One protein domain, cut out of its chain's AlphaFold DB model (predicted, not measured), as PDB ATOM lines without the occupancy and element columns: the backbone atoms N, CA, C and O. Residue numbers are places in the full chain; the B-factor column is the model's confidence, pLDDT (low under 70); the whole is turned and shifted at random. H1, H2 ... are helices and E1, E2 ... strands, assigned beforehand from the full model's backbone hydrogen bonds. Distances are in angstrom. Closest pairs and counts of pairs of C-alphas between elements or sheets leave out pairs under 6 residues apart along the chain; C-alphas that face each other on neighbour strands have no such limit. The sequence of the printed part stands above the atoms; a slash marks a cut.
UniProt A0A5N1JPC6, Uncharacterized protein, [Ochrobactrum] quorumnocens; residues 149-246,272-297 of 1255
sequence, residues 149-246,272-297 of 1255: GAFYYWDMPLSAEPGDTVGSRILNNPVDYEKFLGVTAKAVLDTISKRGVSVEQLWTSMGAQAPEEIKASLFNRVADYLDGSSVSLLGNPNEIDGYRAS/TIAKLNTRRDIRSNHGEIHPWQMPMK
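AT A GLANCE: This is residues 149 to 246 and 272 to 297 of the 1255 residues of an uncharacterized protein of [Ochrobactrum] quorumnocens (UniProt A0A5N1JPC6). One long helix, H2, runs through the middle, and the other helices gather round it at steep angles: H4 crosses its residues 181 to 189, H1 and H5 meet it near its first end, and H3 folds back near its last end. The short strand E1 lies out toward H5, away from H2, and a long stretch with no named element, residues 149 to 165, leads into H1. The printed part has 124 residues with five named helices and one named strand, in the order H1, H2, H3, H4, E1, H5; the class is mostly helix. The whole is compact, with a radius of gyration of the C-alphas of 15.0 A, and spans 43 by 40 by 27 A.

IN THESE COORDINATES: Residues 149 to 165 hold no named element. H1, residues 166 to 172, begins with C-alpha 166 at (227.107, 284.254, 163.877). H2, residues 174 to 195, is the longest helix and measures 31.3 A from C-alpha 174 at (223.690, 281.198, 176.941) to C-alpha 195. H3 is residues 199 to 206. H4, residues 212 to 226, measures 20.9 A. E1 is residues 243 to 246. H5, residues 272 to 287, measures 21.5 A and ends with C-alpha 287 at (235.458, 278.299, 186.188).

HOW THE PARTS SIT: H2 is the hub, touching four helices, and the helix packing is mostly crossed, with no shallow tilt among the pairs that touch beyond a corner. H2 and H1 touch only at the corner by their link, the closest C-alphas being those of Ile 170 and Tyr 177, 5.2 A apart. H2 and H5 touch through residues 174 to 178 of H2, at a steep tilt of 41 degrees, the same way; their closest C-alphas, of Pro 174 and Arg 279, are 6.1 A apart. H2 and H4 touch at a steep tilt of 61 degrees, the same way, closest at the C-alphas of Ala 185 and Leu 218, 5.4 A apart. H2 and H3 only just touch, with 3 pairs of C-alphas within 8 A, the closest those of Ile 192 and Val 199 at 6.7 A, and are about perpendicular at 82 degrees. E1 pairs with no named strand, but its residues 243 to 244 pair antiparallel with residues 239 to 240. E1 and H5 are near each other, with 7 pairs of C-alphas within 10 A. Among the pairs that are apart are H1 and H5, and H4 and H5. In H1, H2, H3, H4 and H5 every O i to N i+4 pair is within hydrogen-bond range.

THE WHOLE: The two C-alphas farthest apart are those of Pro 162 and Lys 297, at 44.6 A. Residues 247 to 271 are not printed, and C-alphas 246 and 272 are 14.5 A apart across this cut. The link from H4 to E1 is long, with 16 residues. The mean pLDDT of the printed part is 81.9, and 13 residues are under 70, among them residues 204 to 207, 287 to 289 and 295 to 297.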
ATOM      1  N   GLY A 149     236.891 281.977 164.159       85.50
ATOM      2  CA  GLY A 149     236.475 283.120 163.339       85.50
ATOM      3  C   GLY A 149     235.364 283.994 163.936       85.50
ATOM      4  O   GLY A 149     235.142 285.101 163.441       85.50
ATOM      5  N   ALA A 150     234.687 283.561 165.006       88.50
ATOM      6  CA  ALA A 150     233.465 284.206 165.500       88.50
ATOM      7  C   ALA A 150     233.661 285.675 165.915       88.50
ATOM      8  O   ALA A 150     232.776 286.503 165.711       88.50
ATOM      9  N   PHE A 151     234.834 286.020 166.452       87.38
ATOM     10  CA  PHE A 151     235.166 287.393 166.843       87.38
ATOM     11  C   PHE A 151     235.280 288.344 165.637       87.38
ATOM     12  O   PHE A 151     234.902 289.514 165.714       87.38
ATOM     13  N   TYR A 152     235.769 287.835 164.505       83.00
ATOM     14  CA  TYR A 152     236.023 288.619 163.297       83.00
ATOM     15  C   TYR A 152     234.815 288.702 162.371       83.00
ATOM     16  O   TYR A 152     234.654 289.708 161.686       83.00
ATOM     17  N   TYR A 153     233.973 287.671 162.365       84.88
ATOM     18  CA  TYR A 153     232.850 287.513 161.439       84.88
ATOM     19  C   TYR A 153     231.505 287.513 162.169       84.88
ATOM     20  O   TYR A 153     230.621 286.712 161.874       84.88
ATOM     21  N   TRP A 154     231.364 288.410 163.146       88.06
ATOM     22  CA  TRP A 154     230.188 288.514 164.010       88.06
ATOM     23  C   TRP A 154     228.887 288.750 163.229       88.06
ATOM     24  O   TRP A 154     227.858 288.145 163.532       88.06
ATOM     25  N   ASP A 155     228.937 289.572 162.180       87.75
ATOM     26  CA  ASP A 155     227.766 289.941 161.376       87.75
ATOM     27  C   ASP A 155     227.548 289.012 160.174       87.75
ATOM     28  O   ASP A 155     226.675 289.253 159.339       87.75
ATOM     29  N   MET A 156     228.332 287.936 160.059       85.12
ATOM     30  CA  MET A 156     228.214 286.994 158.953       85.12
ATOM     31  C   MET A 156     226.844 286.296 158.982       85.12
ATOM     32  O   MET A 156     226.532 285.643 159.983       85.12
ATOM     33  N   PRO A 157     226.044 286.372 157.899       82.56
ATOM     34  CA  PRO A 157     224.756 285.695 157.822       82.56
ATOM     35  C   PRO A 157     224.943 284.177 157.718       82.56
ATOM     36  O   PRO A 157     225.768 283.697 156.941       82.56
ATOM     37  N   LEU A 158     224.156 283.426 158.488       80.56
ATOM     38  CA  LEU A 158     224.185 281.957 158.524       80.56
ATOM     39  C   LEU A 158     222.992 281.309 157.812       80.56
ATOM     40  O   LEU A 158     222.996 280.102 157.570       80.56
ATOM     41  N   SER A 159     221.977 282.095 157.461       80.69
ATOM     42  CA  SER A 159     220.863 281.674 156.619       80.69
ATOM     43  C   SER A 159     220.347 282.845 155.778       80.69
ATOM     44  O   SER A 159     220.849 283.967 155.860       80.69
ATOM     45  N   ALA A 160     219.344 282.580 154.940       76.88
ATOM     46  CA  ALA A 160     218.652 283.619 154.181       76.88
ATOM     47  C   ALA A 160     217.723 284.489 155.054       76.88
ATOM     48  O   ALA A 160     217.173 285.470 154.551       76.88
ATOM     49  N   GLU A 161     217.519 284.140 156.331       81.94
ATOM     50  CA  GLU A 161     216.677 284.910 157.247       81.94
ATOM     51  C   GLU A 161     217.390 286.204 157.689       81.94
ATOM     52  O   GLU A 161     218.492 286.151 158.243       81.94
ATOM     53  N   PRO A 162     216.792 287.393 157.466       81.81
ATOM     54  CA  PRO A 162     217.400 288.654 157.876       81.81
ATOM     55  C   PRO A 162     217.654 288.702 159.389       81.81
ATOM     56  O   PRO A 162     216.724 288.589 160.183       81.81
ATOM     57  N   GLY A 163     218.910 288.922 159.785       81.56
ATOM     58  CA  GLY A 163     219.321 289.018 161.192       81.56
ATOM     59  C   GLY A 163     219.805 287.706 161.824       81.56
ATOM     60  O   GLY A 163     220.249 287.721 162.973       81.56
ATOM     61  N   ASP A 164     219.780 286.590 161.091       87.50
ATOM     62  CA  ASP A 164     220.404 285.335 161.518       87.50
ATOM     63  C   ASP A 164     221.907 285.337 161.187       87.50
ATOM     64  O   ASP A 164     222.324 284.995 160.078       87.50
ATOM     65  N   THR A 165     222.724 285.767 162.150       90.12
ATOM     66  CA  THR A 165     224.178 285.917 162.024       90.12
ATOM     67  C   THR A 165     224.916 285.077 163.063       90.12
ATOM     68  O   THR A 165     224.332 284.618 164.048       90.12
ATOM     69  N   VAL A 166     226.229 284.897 162.879       89.25
ATOM     70  CA  VAL A 166     227.107 284.254 163.877       89.25
ATOM     71  C   VAL A 166     226.898 284.867 165.263       89.25
ATOM     72  O   VAL A 166     226.631 284.156 166.232       89.25
ATOM     73  N   GLY A 167     226.947 286.195 165.345       89.94
ATOM     74  CA  GLY A 167     226.766 286.946 166.576       89.94
ATOM     75  C   GLY A 167     225.373 286.800 167.182       89.94
ATOM     76  O   GLY A 167     225.256 286.593 168.391       89.94
ATOM     77  N   SER A 168     224.309 286.851 166.371       91.56
ATOM     78  CA  SER A 168     222.944 286.721 166.897       91.56
ATOM     79  C   SER A 168     222.673 285.317 167.450       91.56
ATOM     80  O   SER A 168     222.055 285.192 168.511       91.56
ATOM     81  N   ARG A 169     223.223 284.258 166.837       91.69
ATOM     82  CA  ARG A 169     223.150 282.891 167.385       91.69
ATOM     83  C   ARG A 169     223.944 282.722 168.682       91.69
ATOM     84  O   ARG A 169     223.427 282.108 169.615       91.69
ATOM     85  N   ILE A 170     225.148 283.296 168.777       92.75
ATOM     86  CA  ILE A 170     225.947 283.277 170.017       92.75
ATOM     87  C   ILE A 170     225.197 283.996 171.149       92.75
ATOM     88  O   ILE A 170     225.084 283.452 172.242       92.75
ATOM     89  N   LEU A 171     224.623 285.177 170.897       89.94
ATOM     90  CA  LEU A 171     223.876 285.957 171.901       89.94
ATOM     91  C   LEU A 171     222.612 285.253 172.416       89.94
ATOM     92  O   LEU A 171     222.241 285.403 173.588       89.94
ATOM     93  N   ASN A 172     221.947 284.494 171.544       88.12
ATOM     94  CA  ASN A 172     220.709 283.787 171.859       88.12
ATOM     95  C   ASN A 172     220.940 282.441 172.566       88.12
ATOM     96  O   ASN A 172     220.004 281.908 173.163       88.12
ATOM     97  N   ASN A 173     222.170 281.913 172.567       88.94
ATOM     98  CA  ASN A 173     222.532 280.685 173.272       88.94
ATOM     99  C   ASN A 173     223.421 280.993 174.498       88.94
ATOM    100  O   ASN A 173     224.601 281.299 174.335       88.94
ATOM    101  N   PRO A 174     222.916 280.864 175.742       85.12
ATOM    102  CA  PRO A 174     223.690 281.198 176.941       85.12
ATOM    103  C   PRO A 174     224.966 280.356 177.114       85.12
ATOM    104  O   PRO A 174     225.909 280.837 177.742       85.12
ATOM    105  N   VAL A 175     225.015 279.141 176.549       87.31
ATOM    106  CA  VAL A 175     226.206 278.275 176.570       87.31
ATOM    107  C   VAL A 175     227.283 278.812 175.634       87.31
ATOM    108  O   VAL A 175     228.420 279.006 176.062       87.31
ATOM    109  N   ASP A 176     226.925 279.096 174.379       90.56
ATOM    110  CA  ASP A 176     227.866 279.665 173.410       90.56
ATOM    111  C   ASP A 176     228.304 281.073 173.802       90.56
ATOM    112  O   ASP A 176     229.468 281.407 173.614       90.56
ATOM    113  N   TYR A 177     227.421 281.872 174.400       90.94
ATOM    114  CA  TYR A 177     227.753 283.210 174.879       90.94
ATOM    115  C   TYR A 177     228.832 283.195 175.972       90.94
ATOM    116  O   TYR A 177     229.845 283.885 175.858       90.94
ATOM    117  N   GLU A 178     228.650 282.394 177.031       90.19
ATOM    118  CA  GLU A 178     229.634 282.306 178.121       90.19
ATOM    119  C   GLU A 178     230.942 281.658 177.667       90.19
ATOM    120  O   GLU A 178     232.019 282.140 178.031       90.19
ATOM    121  N   LYS A 179     230.852 280.619 176.824       91.94
ATOM    122  CA  LYS A 179     232.019 280.001 176.193       91.94
ATOM    123  C   LYS A 179     232.796 281.026 175.385       91.94
ATOM    124  O   LYS A 179     233.972 281.216 175.672       91.94
ATOM    125  N   PHE A 180     232.142 281.706 174.441       93.62
ATOM    126  CA  PHE A 180     232.765 282.695 173.565       93.62
ATOM    127  C   PHE A 180     233.531 283.734 174.370       93.62
ATOM    128  O   PHE A 180     234.711 283.958 174.109       93.62
ATOM    129  N   LEU A 181     232.902 284.310 175.396       90.88
ATOM    130  CA  LEU A 181     233.568 285.291 176.239       90.88
ATOM    131  C   LEU A 181     234.774 284.703 176.990       90.88
ATOM    132  O   LEU A 181     235.821 285.339 177.044       90.88
ATOM    133  N   GLY A 182     234.666 283.497 177.552       90.12
ATOM    134  CA  GLY A 182     235.759 282.867 178.301       90.12
ATOM    135  C   GLY A 182     236.944 282.462 177.426       90.12
ATOM    136  O   GLY A 182     238.085 282.844 177.692       90.12
ATOM    137  N   VAL A 183     236.687 281.701 176.361       92.06
ATOM    138  CA  VAL A 183     237.744 281.135 175.509       92.06
ATOM    139  C   VAL A 183     238.429 282.206 174.666       92.06
ATOM    140  O   VAL A 183     239.639 282.124 174.446       92.06
ATOM    141  N   THR A 184     237.686 283.246 174.273       91.19
ATOM    142  CA  THR A 184     238.237 284.415 173.582       91.19
ATOM    143  C   THR A 184     239.057 285.274 174.533       91.19
ATOM    144  O   THR A 184     240.174 285.635 174.181       91.19
ATOM    145  N   ALA A 185     238.591 285.532 175.763       89.38
ATOM    146  CA  ALA A 185     239.391 286.240 176.768       89.38
ATOM    147  C   ALA A 185     240.706 285.498 177.078       89.38
ATOM    148  O   ALA A 185     241.763 286.120 177.161       89.38
ATOM    149  N   LYS A 186     240.675 284.160 177.156       88.44
ATOM    150  CA  LYS A 186     241.894 283.348 177.305       88.44
ATOM    151  C   LYS A 186     242.832 283.470 176.106       88.44
ATOM    152  O   LYS A 186     244.035 283.611 176.297       88.44
ATOM    153  N   ALA A 187     242.302 283.427 174.885       88.44
ATOM    154  CA  ALA A 187     243.108 283.575 173.676       88.44
ATOM    155  C   ALA A 187     243.722 284.981 173.557       88.44
ATOM    156  O   ALA A 187     244.877 285.102 173.150       88.44
ATOM    157  N   VAL A 188     242.995 286.031 173.967       86.06
ATOM    158  CA  VAL A 188     243.535 287.394 174.116       86.06
ATOM    159  C   VAL A 188     244.704 287.381 175.094       86.06
ATOM    160  O   VAL A 188     245.794 287.802 174.718       86.06
ATOM    161  N   LEU A 189     244.500 286.849 176.305       83.94
ATOM    162  CA  LEU A 189     245.528 286.781 177.344       83.94
ATOM    163  C   LEU A 189     246.793 286.052 176.856       83.94
ATOM    164  O   LEU A 189     247.900 286.561 176.998       83.94
ATOM    165  N   ASP A 190     246.635 284.899 176.208       80.62
ATOM    166  CA  ASP A 190     247.769 284.137 175.676       80.62
ATOM    167  C   ASP A 190     248.501 284.875 174.553       80.62
ATOM    168  O   ASP A 190     249.723 284.776 174.442       80.62
ATOM    169  N   THR A 191     247.771 285.621 173.724       80.50
ATOM    170  CA  THR A 191     248.358 286.369 172.607       80.50
ATOM    171  C   THR A 191     249.123 287.592 173.112       80.50
ATOM    172  O   THR A 191     250.271 287.778 172.714       80.50
ATOM    173  N   ILE A 192     248.563 288.377 174.046       78.56
ATOM    174  CA  ILE A 192     249.264 289.535 174.634       78.56
ATOM    175  C   ILE A 192     250.503 289.098 175.422       78.56
ATOM    176  O   ILE A 192     251.560 289.710 175.278       78.56
ATOM    177  N   SER A 193     250.418 288.000 176.186       73.06
ATOM    178  CA  SER A 193     251.556 287.479 176.948       73.06
ATOM    179  C   SER A 193     252.685 286.985 176.042       73.06
ATOM    180  O   SER A 193     253.847 287.166 176.389       73.06
ATOM    181  N   LYS A 194     252.364 286.404 174.877       70.25
ATOM    182  CA  LYS A 194     253.360 285.916 173.907       70.25
ATOM    183  C   LYS A 194     253.939 287.001 172.996       70.25
ATOM    184  O   LYS A 194     255.017 286.807 172.451       70.25
ATOM    185  N   ARG A 195     253.218 288.102 172.768       72.75
ATOM    186  CA  ARG A 195     253.574 289.125 171.763       72.75
ATOM    187  C   ARG A 195     254.014 290.458 172.352       72.75
ATOM    188  O   ARG A 195     254.532 291.293 171.618       72.75
ATOM    189  N   GLY A 196     253.794 290.675 173.648       68.50
ATOM    190  CA  GLY A 196     254.140 291.929 174.320       68.50
ATOM    191  C   GLY A 196     253.345 293.139 173.818       68.50
ATOM    192  O   GLY A 196     253.797 294.270 173.975       68.50
ATOM    193  N   VAL A 197     252.181 292.910 173.203       70.62
ATOM    194  CA  VAL A 197     251.276 293.958 172.709       70.62
ATOM    195  C   VAL A 197     250.215 294.283 173.758       70.62
ATOM    196  O   VAL A 197     249.798 293.403 174.515       70.62
ATOM    197  N   SER A 198     249.758 295.538 173.813       77.06
ATOM    198  CA  SER A 198     248.627 295.903 174.676       77.06
ATOM    199  C   SER A 198     247.320 295.308 174.145       77.06
ATOM    200  O   SER A 198     247.200 294.983 172.960       77.06
ATOM    201  N   VAL A 199     246.313 295.188 175.012       70.25
ATOM    202  CA  VAL A 199     244.993 294.692 174.606       70.25
ATOM    203  C   VAL A 199     244.370 295.619 173.544       70.25
ATOM    204  O   VAL A 199     243.807 295.146 172.558       70.25
ATOM    205  N   GLU A 200     244.573 296.935 173.669       71.62
ATOM    206  CA  GLU A 200     244.130 297.933 172.688       71.62
ATOM    207  C   GLU A 200     244.856 297.804 171.341       71.62
ATOM    208  O   GLU A 200     244.230 297.924 170.282       71.62
ATOM    209  N   GLN A 201     246.165 297.534 171.360       69.19
ATOM    210  CA  GLN A 201     246.956 297.290 170.149       69.19
ATOM    211  C   GLN A 201     246.513 296.008 169.436       69.19
ATOM    212  O   GLN A 201     246.407 295.992 168.206       69.19
ATOM    213  N   LEU A 202     246.198 294.960 170.198       71.56
ATOM    214  CA  LEU A 202     245.707 293.694 169.663       71.56
ATOM    215  C   LEU A 202     244.342 293.866 168.973       71.56
ATOM    216  O   LEU A 202     244.162 293.441 167.837       71.56
ATOM    217  N   TRP A 203     243.379 294.562 169.585       71.56
ATOM    218  CA  TRP A 203     242.076 294.771 168.936       71.56
ATOM    219  C   TRP A 203     242.147 295.658 167.696       71.56
ATOM    220  O   TRP A 203     241.451 295.398 166.711       71.56
ATOM    221  N   THR A 204     242.984 296.697 167.739       67.62
ATOM    222  CA  THR A 204     243.136 297.648 166.631       67.62
ATOM    223  C   THR A 204     243.789 296.986 165.417       67.62
ATOM    224  O   THR A 204     243.371 297.230 164.287       67.62
ATOM    225  N   SER A 205     244.776 296.113 165.635       63.84
ATOM    226  CA  SER A 205     245.453 295.366 164.565       63.84
ATOM    227  C   SER A 205     244.591 294.256 163.948       63.84
ATOM    228  O   SER A 205     244.820 293.871 162.803       63.84
ATOM    229  N   MET A 206     243.570 293.768 164.663       65.19
ATOM    230  CA  MET A 206     242.751 292.622 164.247       65.19
ATOM    231  C   MET A 206     241.476 292.976 163.454       65.19
ATOM    232  O   MET A 206     240.963 292.117 162.744       65.19
ATOM    233  N   GLY A 207     240.948 294.204 163.515       69.44
ATOM    234  CA  GLY A 207     239.816 294.623 162.662       69.44
ATOM    235  C   GLY A 207     238.496 293.851 162.871       69.44
ATOM    236  O   GLY A 207     237.784 293.570 161.908       69.44
ATOM    237  N   ALA A 208     238.176 293.475 164.113       76.12
ATOM    238  CA  ALA A 208     237.046 292.604 164.459       76.12
ATOM    239  C   ALA A 208     235.649 293.257 164.335       76.12
ATOM    240  O   ALA A 208     235.455 294.394 164.772       76.12
ATOM    241  N   GLN A 209     234.665 292.499 163.821       84.44
ATOM    242  CA  GLN A 209     233.252 292.913 163.690       84.44
ATOM    243  C   GLN A 209     232.455 292.871 165.001       84.44
ATOM    244  O   GLN A 209     231.372 293.443 165.059       84.44
ATOM    245  N   ALA A 210     232.946 292.194 166.046       84.44
ATOM    246  CA  ALA A 210     232.225 292.108 167.317       84.44
ATOM    247  C   ALA A 210     231.839 293.511 167.860       84.44
ATOM    248  O   ALA A 210     232.676 294.419 167.819       84.44
ATOM    249  N   PRO A 211     230.616 293.700 168.395       88.19
ATOM    250  CA  PRO A 211     230.176 294.975 168.958       88.19
ATOM    251  C   PRO A 211     231.051 295.442 170.124       88.19
ATOM    252  O   PRO A 211     231.653 294.630 170.835       88.19
ATOM    253  N   GLU A 212     231.091 296.753 170.361       83.50
ATOM    254  CA  GLU A 212     231.905 297.348 171.431       83.50
ATOM    255  C   GLU A 212     231.518 296.825 172.823       83.50
ATOM    256  O   GLU A 212     232.383 296.632 173.674       83.50
ATOM    257  N   GLU A 213     230.249 296.476 173.048       85.00
ATOM    258  CA  GLU A 213     229.782 295.883 174.306       85.00
ATOM    259  C   GLU A 213     230.400 294.497 174.563       85.00
ATOM    260  O   GLU A 213     230.701 294.127 175.705       85.00
ATOM    261  N   ILE A 214     230.628 293.726 173.496       88.12
ATOM    262  CA  ILE A 214     231.270 292.409 173.561       88.12
ATOM    263  C   ILE A 214     232.768 292.564 173.812       88.12
ATOM    264  O   ILE A 214     233.314 291.882 174.681       88.12
ATOM    265  N   LYS A 215     233.424 293.497 173.114       86.12
ATOM    266  CA  LYS A 215     234.844 293.817 173.336       86.12
ATOM    267  C   LYS A 215     235.096 294.298 174.768       86.12
ATOM    268  O   LYS A 215     236.013 293.798 175.416       86.12
ATOM    269  N   ALA A 216     234.240 295.172 175.298       83.50
ATOM    270  CA  ALA A 216     234.313 295.642 176.682       83.50
ATOM    271  C   ALA A 216     234.139 294.499 177.698       83.50
ATOM    272  O   ALA A 216     234.868 294.416 178.685       83.50
ATOM    273  N   SER A 217     233.217 293.568 177.438       84.69
ATOM    274  CA  SER A 217     233.011 292.395 178.299       84.69
ATOM    275  C   SER A 217     234.224 291.456 178.320       84.69
ATOM    276  O   SER A 217     234.558 290.901 179.367       84.69
ATOM    277  N   LEU A 218     234.902 291.285 177.178       87.31
ATOM    278  CA  LEU A 218     236.154 290.529 177.078       87.31
ATOM    279  C   LEU A 218     237.296 291.226 177.823       87.31
ATOM    280  O   LEU A 218     238.035 290.567 178.549       87.31
ATOM    281  N   PHE A 219     237.413 292.548 177.673       82.94
ATOM    282  CA  PHE A 219     238.422 293.346 178.368       82.94
ATOM    283  C   PHE A 219     238.331 293.192 179.875       82.94
ATOM    284  O   PHE A 219     239.323 292.849 180.508       82.94
ATOM    285  N   ASN A 220     237.131 293.391 180.427       84.38
ATOM    286  CA  ASN A 220     236.911 293.309 181.864       84.38
ATOM    287  C   ASN A 220     237.310 291.928 182.390       84.38
ATOM    288  O   ASN A 220     238.013 291.838 183.381       84.38
ATOM    289  N   ARG A 221     236.990 290.843 181.670       86.19
ATOM    290  CA  ARG A 221     237.417 289.487 182.061       86.19
ATOM    291  C   ARG A 221     238.932 289.317 182.101       86.19
ATOM    292  O   ARG A 221     239.440 288.659 183.004       86.19
ATOM    293  N   VAL A 222     239.649 289.863 181.118       84.75
ATOM    294  CA  VAL A 222     241.118 289.796 181.076       84.75
ATOM    295  C   VAL A 222     241.726 290.664 182.180       84.75
ATOM    296  O   VAL A 222     242.644 290.210 182.859       84.75
ATOM    297  N   ALA A 223     241.200 291.872 182.390       81.44
ATOM    298  CA  ALA A 223     241.645 292.793 183.431       81.44
ATOM    299  C   ALA A 223     241.425 292.211 184.837       81.44
ATOM    300  O   ALA A 223     242.386 292.114 185.596       81.44
ATOM    301  N   ASP A 224     240.212 291.724 185.124       81.75
ATOM    302  CA  ASP A 224     239.839 291.119 186.407       81.75
ATOM    303  C   ASP A 224     240.687 289.871 186.726       81.75
ATOM    304  O   ASP A 224     240.951 289.529 187.879       81.75
ATOM    305  N   TYR A 225     241.110 289.137 185.693       81.81
ATOM    306  CA  TYR A 225     241.986 287.979 185.858       81.81
ATOM    307  C   TYR A 225     243.442 288.389 186.130       81.81
ATOM    308  O   TYR A 225     244.117 287.777 186.956       81.81
ATOM    309  N   LEU A 226     243.940 289.424 185.446       77.31
ATOM    310  CA  LEU A 226     245.309 289.927 185.603       77.31
ATOM    311  C   LEU A 226     245.535 290.666 186.929       77.31
ATOM    312  O   LEU A 226     246.633 290.587 187.479       77.31
ATOM    313  N   ASP A 227     244.526 291.374 187.440       79.81
ATOM    314  CA  ASP A 227     244.595 292.075 188.728       79.81
ATOM    315  C   ASP A 227     244.256 291.181 189.938       79.81
ATOM    316  O   ASP A 227     244.448 291.584 191.089       79.81
ATOM    317  N   GLY A 228     243.806 289.948 189.679       72.81
ATOM    318  CA  GLY A 228     243.480 288.939 190.684       72.81
ATOM    319  C   GLY A 228     242.101 289.095 191.333       72.81
ATOM    320  O   GLY A 228     241.802 288.368 192.282       72.81
ATOM    321  N   SER A 229     241.252 290.008 190.853       74.06
ATOM    322  CA  SER A 229     239.876 290.184 191.337       74.06
ATOM    323  C   SER A 229     238.939 289.036 190.933       74.06
ATOM    324  O   SER A 229     237.947 288.776 191.623       74.06
ATOM    325  N   SER A 230     239.280 288.283 189.884       75.06
ATOM    326  CA  SER A 230     238.646 287.017 189.510       75.06
ATOM    327  C   SER A 230     239.682 285.906 189.345       75.06
ATOM    328  O   SER A 230     240.682 286.056 188.653       75.06
ATOM    329  N   VAL A 231     239.399 284.727 189.905       69.06
ATOM    330  CA  VAL A 231     240.219 283.514 189.703       69.06
ATOM    331  C   VAL A 231     239.896 282.776 188.395       69.06
ATOM    332  O   VAL A 231     240.540 281.780 188.077       69.06
ATOM    333  N   SER A 232     238.896 283.244 187.639       82.38
ATOM    334  CA  SER A 232     238.461 282.638 186.379       82.38
ATOM    335  C   SER A 232     238.188 283.677 185.297       82.38
ATOM    336  O   SER A 232     237.535 284.693 185.543       82.38
ATOM    337  N   LEU A 233     238.576 283.358 184.061       85.81
ATOM    338  CA  LEU A 233     238.246 284.151 182.867       85.81
ATOM    339  C   LEU A 233     236.763 284.071 182.468       85.81
ATOM    340  O   LEU A 233     236.315 284.781 181.565       85.81
ATOM    341  N   LEU A 234     235.970 283.226 183.133       86.31
ATOM    342  CA  LEU A 234     234.513 283.267 183.028       86.31
ATOM    343  C   LEU A 234     233.876 284.373 183.882       86.31
ATOM    344  O   LEU A 234     232.706 284.695 183.682       86.31
ATOM    345  N   GLY A 235     234.643 284.991 184.784       81.25
ATOM    346  CA  GLY A 235     234.140 285.926 185.784       81.25
ATOM    347  C   GLY A 235     233.434 285.215 186.942       81.25
ATOM    348  O   GLY A 235     233.273 283.993 186.959       81.25
ATOM    349  N   ASN A 236     232.986 285.987 187.930       83.12
ATOM    350  CA  ASN A 236     232.347 285.438 189.124       83.12
ATOM    351  C   ASN A 236     231.007 284.746 188.766       83.12
ATOM    352  O   ASN A 236     230.143 285.377 188.145       83.12
ATOM    353  N   PRO A 237     230.782 283.470 189.145       86.31
ATOM    354  CA  PRO A 237     229.521 282.775 188.871       86.31
ATOM    355  C   PRO A 237     228.314 283.403 189.579       86.31
ATOM    356  O   PRO A 237     227.186 283.266 189.114       86.31
ATOM    357  N   ASN A 238     228.529 284.110 190.689       87.25
ATOM    358  CA  ASN A 238     227.469 284.742 191.471       87.25
ATOM    359  C   ASN A 238     227.252 286.225 191.113       87.25
ATOM    360  O   ASN A 238     226.411 286.864 191.743       87.25
ATOM    361  N   GLU A 239     227.973 286.768 190.121       87.25
ATOM    362  CA  GLU A 239     227.806 288.141 189.619       87.25
ATOM    363  C   GLU A 239     227.776 288.154 188.083       87.25
ATOM    364  O   GLU A 239     228.798 287.989 187.414       87.25
ATOM    365  N   ILE A 240     226.588 288.330 187.501       85.94
ATOM    366  CA  ILE A 240     226.364 288.242 186.052       85.94
ATOM    367  C   ILE A 240     225.532 289.444 185.608       85.94
ATOM    368  O   ILE A 240     224.447 289.667 186.134       85.94
ATOM    369  N   ASP A 241     226.042 290.219 184.647       81.56
ATOM    370  CA  ASP A 241     225.376 291.385 184.041       81.56
ATOM    371  C   ASP A 241     224.807 292.394 185.068       81.56
ATOM    372  O   ASP A 241     223.729 292.954 184.888       81.56
ATOM    373  N   GLY A 242     225.514 292.601 186.188       79.94
ATOM    374  CA  GLY A 242     225.088 293.497 187.274       79.94
ATOM    375  C   GLY A 242     224.094 292.889 188.278       79.94
ATOM    376  O   GLY A 242     223.775 293.530 189.284       79.94
ATOM    377  N   TYR A 243     223.650 291.649 188.064       87.00
ATOM    378  CA  TYR A 243     222.842 290.885 189.011       87.00
ATOM    379  C   TYR A 243     223.722 290.029 189.922       87.00
ATOM    380  O   TYR A 243     224.677 289.392 189.480       87.00
ATOM    381  N   ARG A 244     223.357 289.972 191.202       88.88
ATOM    382  CA  ARG A 244     224.015 289.163 192.231       88.88
ATOM    383  C   ARG A 244     223.127 287.981 192.608       88.88
ATOM    384  O   ARG A 244     221.923 288.153 192.821       88.88
ATOM    385  N   ALA A 245     223.713 286.793 192.696       88.56
ATOM    386  CA  ALA A 245     223.009 285.578 193.086       88.56
ATOM    387  C   ALA A 245     222.783 285.536 194.607       88.56
ATOM    388  O   ALA A 245     223.685 285.804 195.401       88.56
ATOM    389  N   SER A 246     221.578 285.150 195.020       85.75
ATOM    390  CA  SER A 246     221.207 284.830 196.396       85.75
ATOM    391  C   SER A 246     220.737 283.380 196.452       85.75
ATOM    392  O   SER A 246     219.766 283.008 195.787       85.75
ATOM    393  N   THR A 272     214.534 285.937 182.616       84.69
ATOM    394  CA  THR A 272     215.862 286.455 182.967       84.69
ATOM    395  C   THR A 272     216.508 285.637 184.092       84.69
ATOM    396  O   THR A 272     217.684 285.297 183.986       84.69
ATOM    397  N   ILE A 273     215.754 285.221 185.120       85.19
ATOM    398  CA  ILE A 273     216.261 284.338 186.191       85.19
ATOM    399  C   ILE A 273     216.766 283.006 185.621       85.19
ATOM    400  O   ILE A 273     217.858 282.565 185.978       85.19
ATOM    401  N   ALA A 274     216.013 282.370 184.717       85.25
ATOM    402  CA  ALA A 274     216.423 281.115 184.088       85.25
ATOM    403  C   ALA A 274     217.707 281.278 183.251       85.25
ATOM    404  O   ALA A 274     218.609 280.435 183.324       85.25
ATOM    405  N   LYS A 275     217.834 282.391 182.510       84.69
ATOM    406  CA  LYS A 275     219.044 282.724 181.739       84.69
ATOM    407  C   LYS A 275     220.256 282.946 182.648       84.69
ATOM    408  O   LYS A 275     221.330 282.414 182.366       84.69
ATOM    409  N   LEU A 276     220.091 283.689 183.744       87.19
ATOM    410  CA  LEU A 276     221.163 283.945 184.711       87.19
ATOM    411  C   LEU A 276     221.586 282.666 185.450       87.19
ATOM    412  O   LEU A 276     222.782 282.421 185.586       87.19
ATOM    413  N   ASN A 277     220.640 281.804 185.846       88.31
ATOM    414  CA  ASN A 277     220.943 280.501 186.453       88.31
ATOM    415  C   ASN A 277     221.756 279.606 185.508       88.31
ATOM    416  O   ASN A 277     222.800 279.097 185.903       88.31
ATOM    417  N   THR A 278     221.345 279.504 184.240       88.31
ATOM    418  CA  THR A 278     222.078 278.723 183.228       88.31
ATOM    419  C   THR A 278     223.522 279.213 183.084       88.31
ATOM    420  O   THR A 278     224.461 278.420 183.089       88.31
ATOM    421  N   ARG A 279     223.723 280.535 183.004       89.12
ATOM    422  CA  ARG A 279     225.063 281.135 182.898       89.12
ATOM    423  C   ARG A 279     225.895 280.920 184.159       89.12
ATOM    424  O   ARG A 279     227.070 280.586 184.050       89.12
ATOM    425  N   ARG A 280     225.293 281.040 185.343       89.56
ATOM    426  CA  ARG A 280     225.949 280.746 186.623       89.56
ATOM    427  C   ARG A 280     226.446 279.308 186.700       89.56
ATOM    428  O   ARG A 280     227.571 279.092 187.150       89.56
ATOM    429  N   ASP A 281     225.642 278.347 186.262       87.75
ATOM    430  CA  ASP A 281     226.024 276.934 186.285       87.75
ATOM    431  C   ASP A 281     227.202 276.672 185.337       87.75
ATOM    432  O   ASP A 281     228.154 275.992 185.712       87.75
ATOM    433  N   ILE A 282     227.214 277.298 184.154       87.69
ATOM    434  CA  ILE A 282     228.350 277.225 183.221       87.69
ATOM    435  C   ILE A 282     229.623 277.781 183.868       87.69
ATOM    436  O   ILE A 282     230.644 277.092 183.875       87.69
ATOM    437  N   ARG A 283     229.556 278.994 184.441       88.56
ATOM    438  CA  ARG A 283     230.695 279.625 185.128       88.56
ATOM    439  C   ARG A 283     231.190 278.798 186.308       88.56
ATOM    440  O   ARG A 283     232.390 278.716 186.516       88.56
ATOM    441  N   SER A 284     230.289 278.167 187.056       84.44
ATOM    442  CA  SER A 284     230.657 277.331 188.205       84.44
ATOM    443  C   SER A 284     231.335 276.033 187.756       84.44
ATOM    444  O   SER A 284     232.386 275.683 188.278       84.44
ATOM    445  N   ASN A 285     230.785 275.358 186.743       81.81
ATOM    446  CA  ASN A 285     231.292 274.064 186.274       81.81
ATOM    447  C   ASN A 285     232.604 274.173 185.478       81.81
ATOM    448  O   ASN A 285     233.388 273.232 185.466       81.81
ATOM    449  N   HIS A 286     232.845 275.306 184.810       82.44
ATOM    450  CA  HIS A 286     234.013 275.503 183.939       82.44
ATOM    451  C   HIS A 286     235.005 276.547 184.477       82.44
ATOM    452  O   HIS A 286     236.024 276.789 183.828       82.44
ATOM    453  N   GLY A 287     234.699 277.182 185.616       67.38
ATOM    454  CA  GLY A 287     235.458 278.299 186.188       67.38
ATOM    455  C   GLY A 287     236.524 277.919 187.217       67.38
ATOM    456  O   GLY A 287     237.432 278.716 187.433       67.38
ATOM    457  N   GLU A 288     236.485 276.717 187.804       63.16
ATOM    458  CA  GLU A 288     237.624 276.174 188.569       63.16
ATOM    459  C   GLU A 288     238.853 275.982 187.654       63.16
ATOM    460  O   GLU A 288     238.756 276.205 186.447       63.16
ATOM    461  N   ILE A 289     240.021 275.597 188.195       62.16
ATOM    462  CA  ILE A 289     241.246 275.345 187.409       62.16
ATOM    463  C   ILE A 289     240.986 274.204 186.403       62.16
ATOM    464  O   ILE A 289     241.261 273.034 186.655       62.16
ATOM    465  N   HIS A 290     240.423 274.566 185.256       71.62
ATOM    466  CA  HIS A 290     239.910 273.664 184.239       71.62
ATOM    467  C   HIS A 290     240.917 273.580 183.084       71.62
ATOM    468  O   HIS A 290     241.553 274.589 182.763       71.62
ATOM    469  N   PRO A 291     241.053 272.431 182.392       75.50
ATOM    470  CA  PRO A 291     242.017 272.258 181.299       75.50
ATOM    471  C   PRO A 291     242.031 273.348 180.210       75.50
ATOM    472  O   PRO A 291     243.091 273.632 179.655       75.50
ATOM    473  N   TRP A 292     240.895 273.996 179.915       83.44
ATOM    474  CA  TRP A 292     240.817 275.086 178.927       83.44
ATOM    475  C   TRP A 292     241.459 276.400 179.419       83.44
ATOM    476  O   TRP A 292     241.837 277.231 178.596       83.44
ATOM    477  N   GLN A 293     241.628 276.581 180.738       77.56
ATOM    478  CA  GLN A 293     242.257 277.759 181.357       77.56
ATOM    479  C   GLN A 293     243.764 277.566 181.635       77.56
ATOM    480  O   GLN A 293     244.468 278.549 181.857       77.56
ATOM    481  N   MET A 294     244.294 276.335 181.602       71.06
ATOM    482  CA  MET A 294     245.703 276.051 181.926       71.06
ATOM    483  C   MET A 294     246.681 276.430 180.785       71.06
ATOM    484  O   MET A 294     246.359 276.215 179.611       71.06
ATOM    485  N   PRO A 295     247.889 276.956 181.095       61.50
ATOM    486  CA  PRO A 295     248.923 277.249 180.099       61.50
ATOM    487  C   PRO A 295     249.514 275.970 179.487       61.50
ATOM    488  O   PRO A 295     249.630 274.933 180.138       61.50
ATOM    489  N   MET A 296     249.898 276.051 178.214       56.31
ATOM    490  CA  MET A 296     250.448 274.936 177.440       56.31
ATOM    491  C   MET A 296     251.926 274.721 177.809       56.31
ATOM    492  O   MET A 296     252.746 275.604 177.574       56.31
ATOM    493  N   LYS A 297     252.276 273.572 178.399       55.88
ATOM    494  CA  LYS A 297     253.673 273.180 178.651       55.88
ATOM    495  C   LYS A 297     254.158 272.294 177.510       55.88
ATOM    496  O   LYS A 297     254.063 271.085 177.653       55.88
TER     497      LYS A 297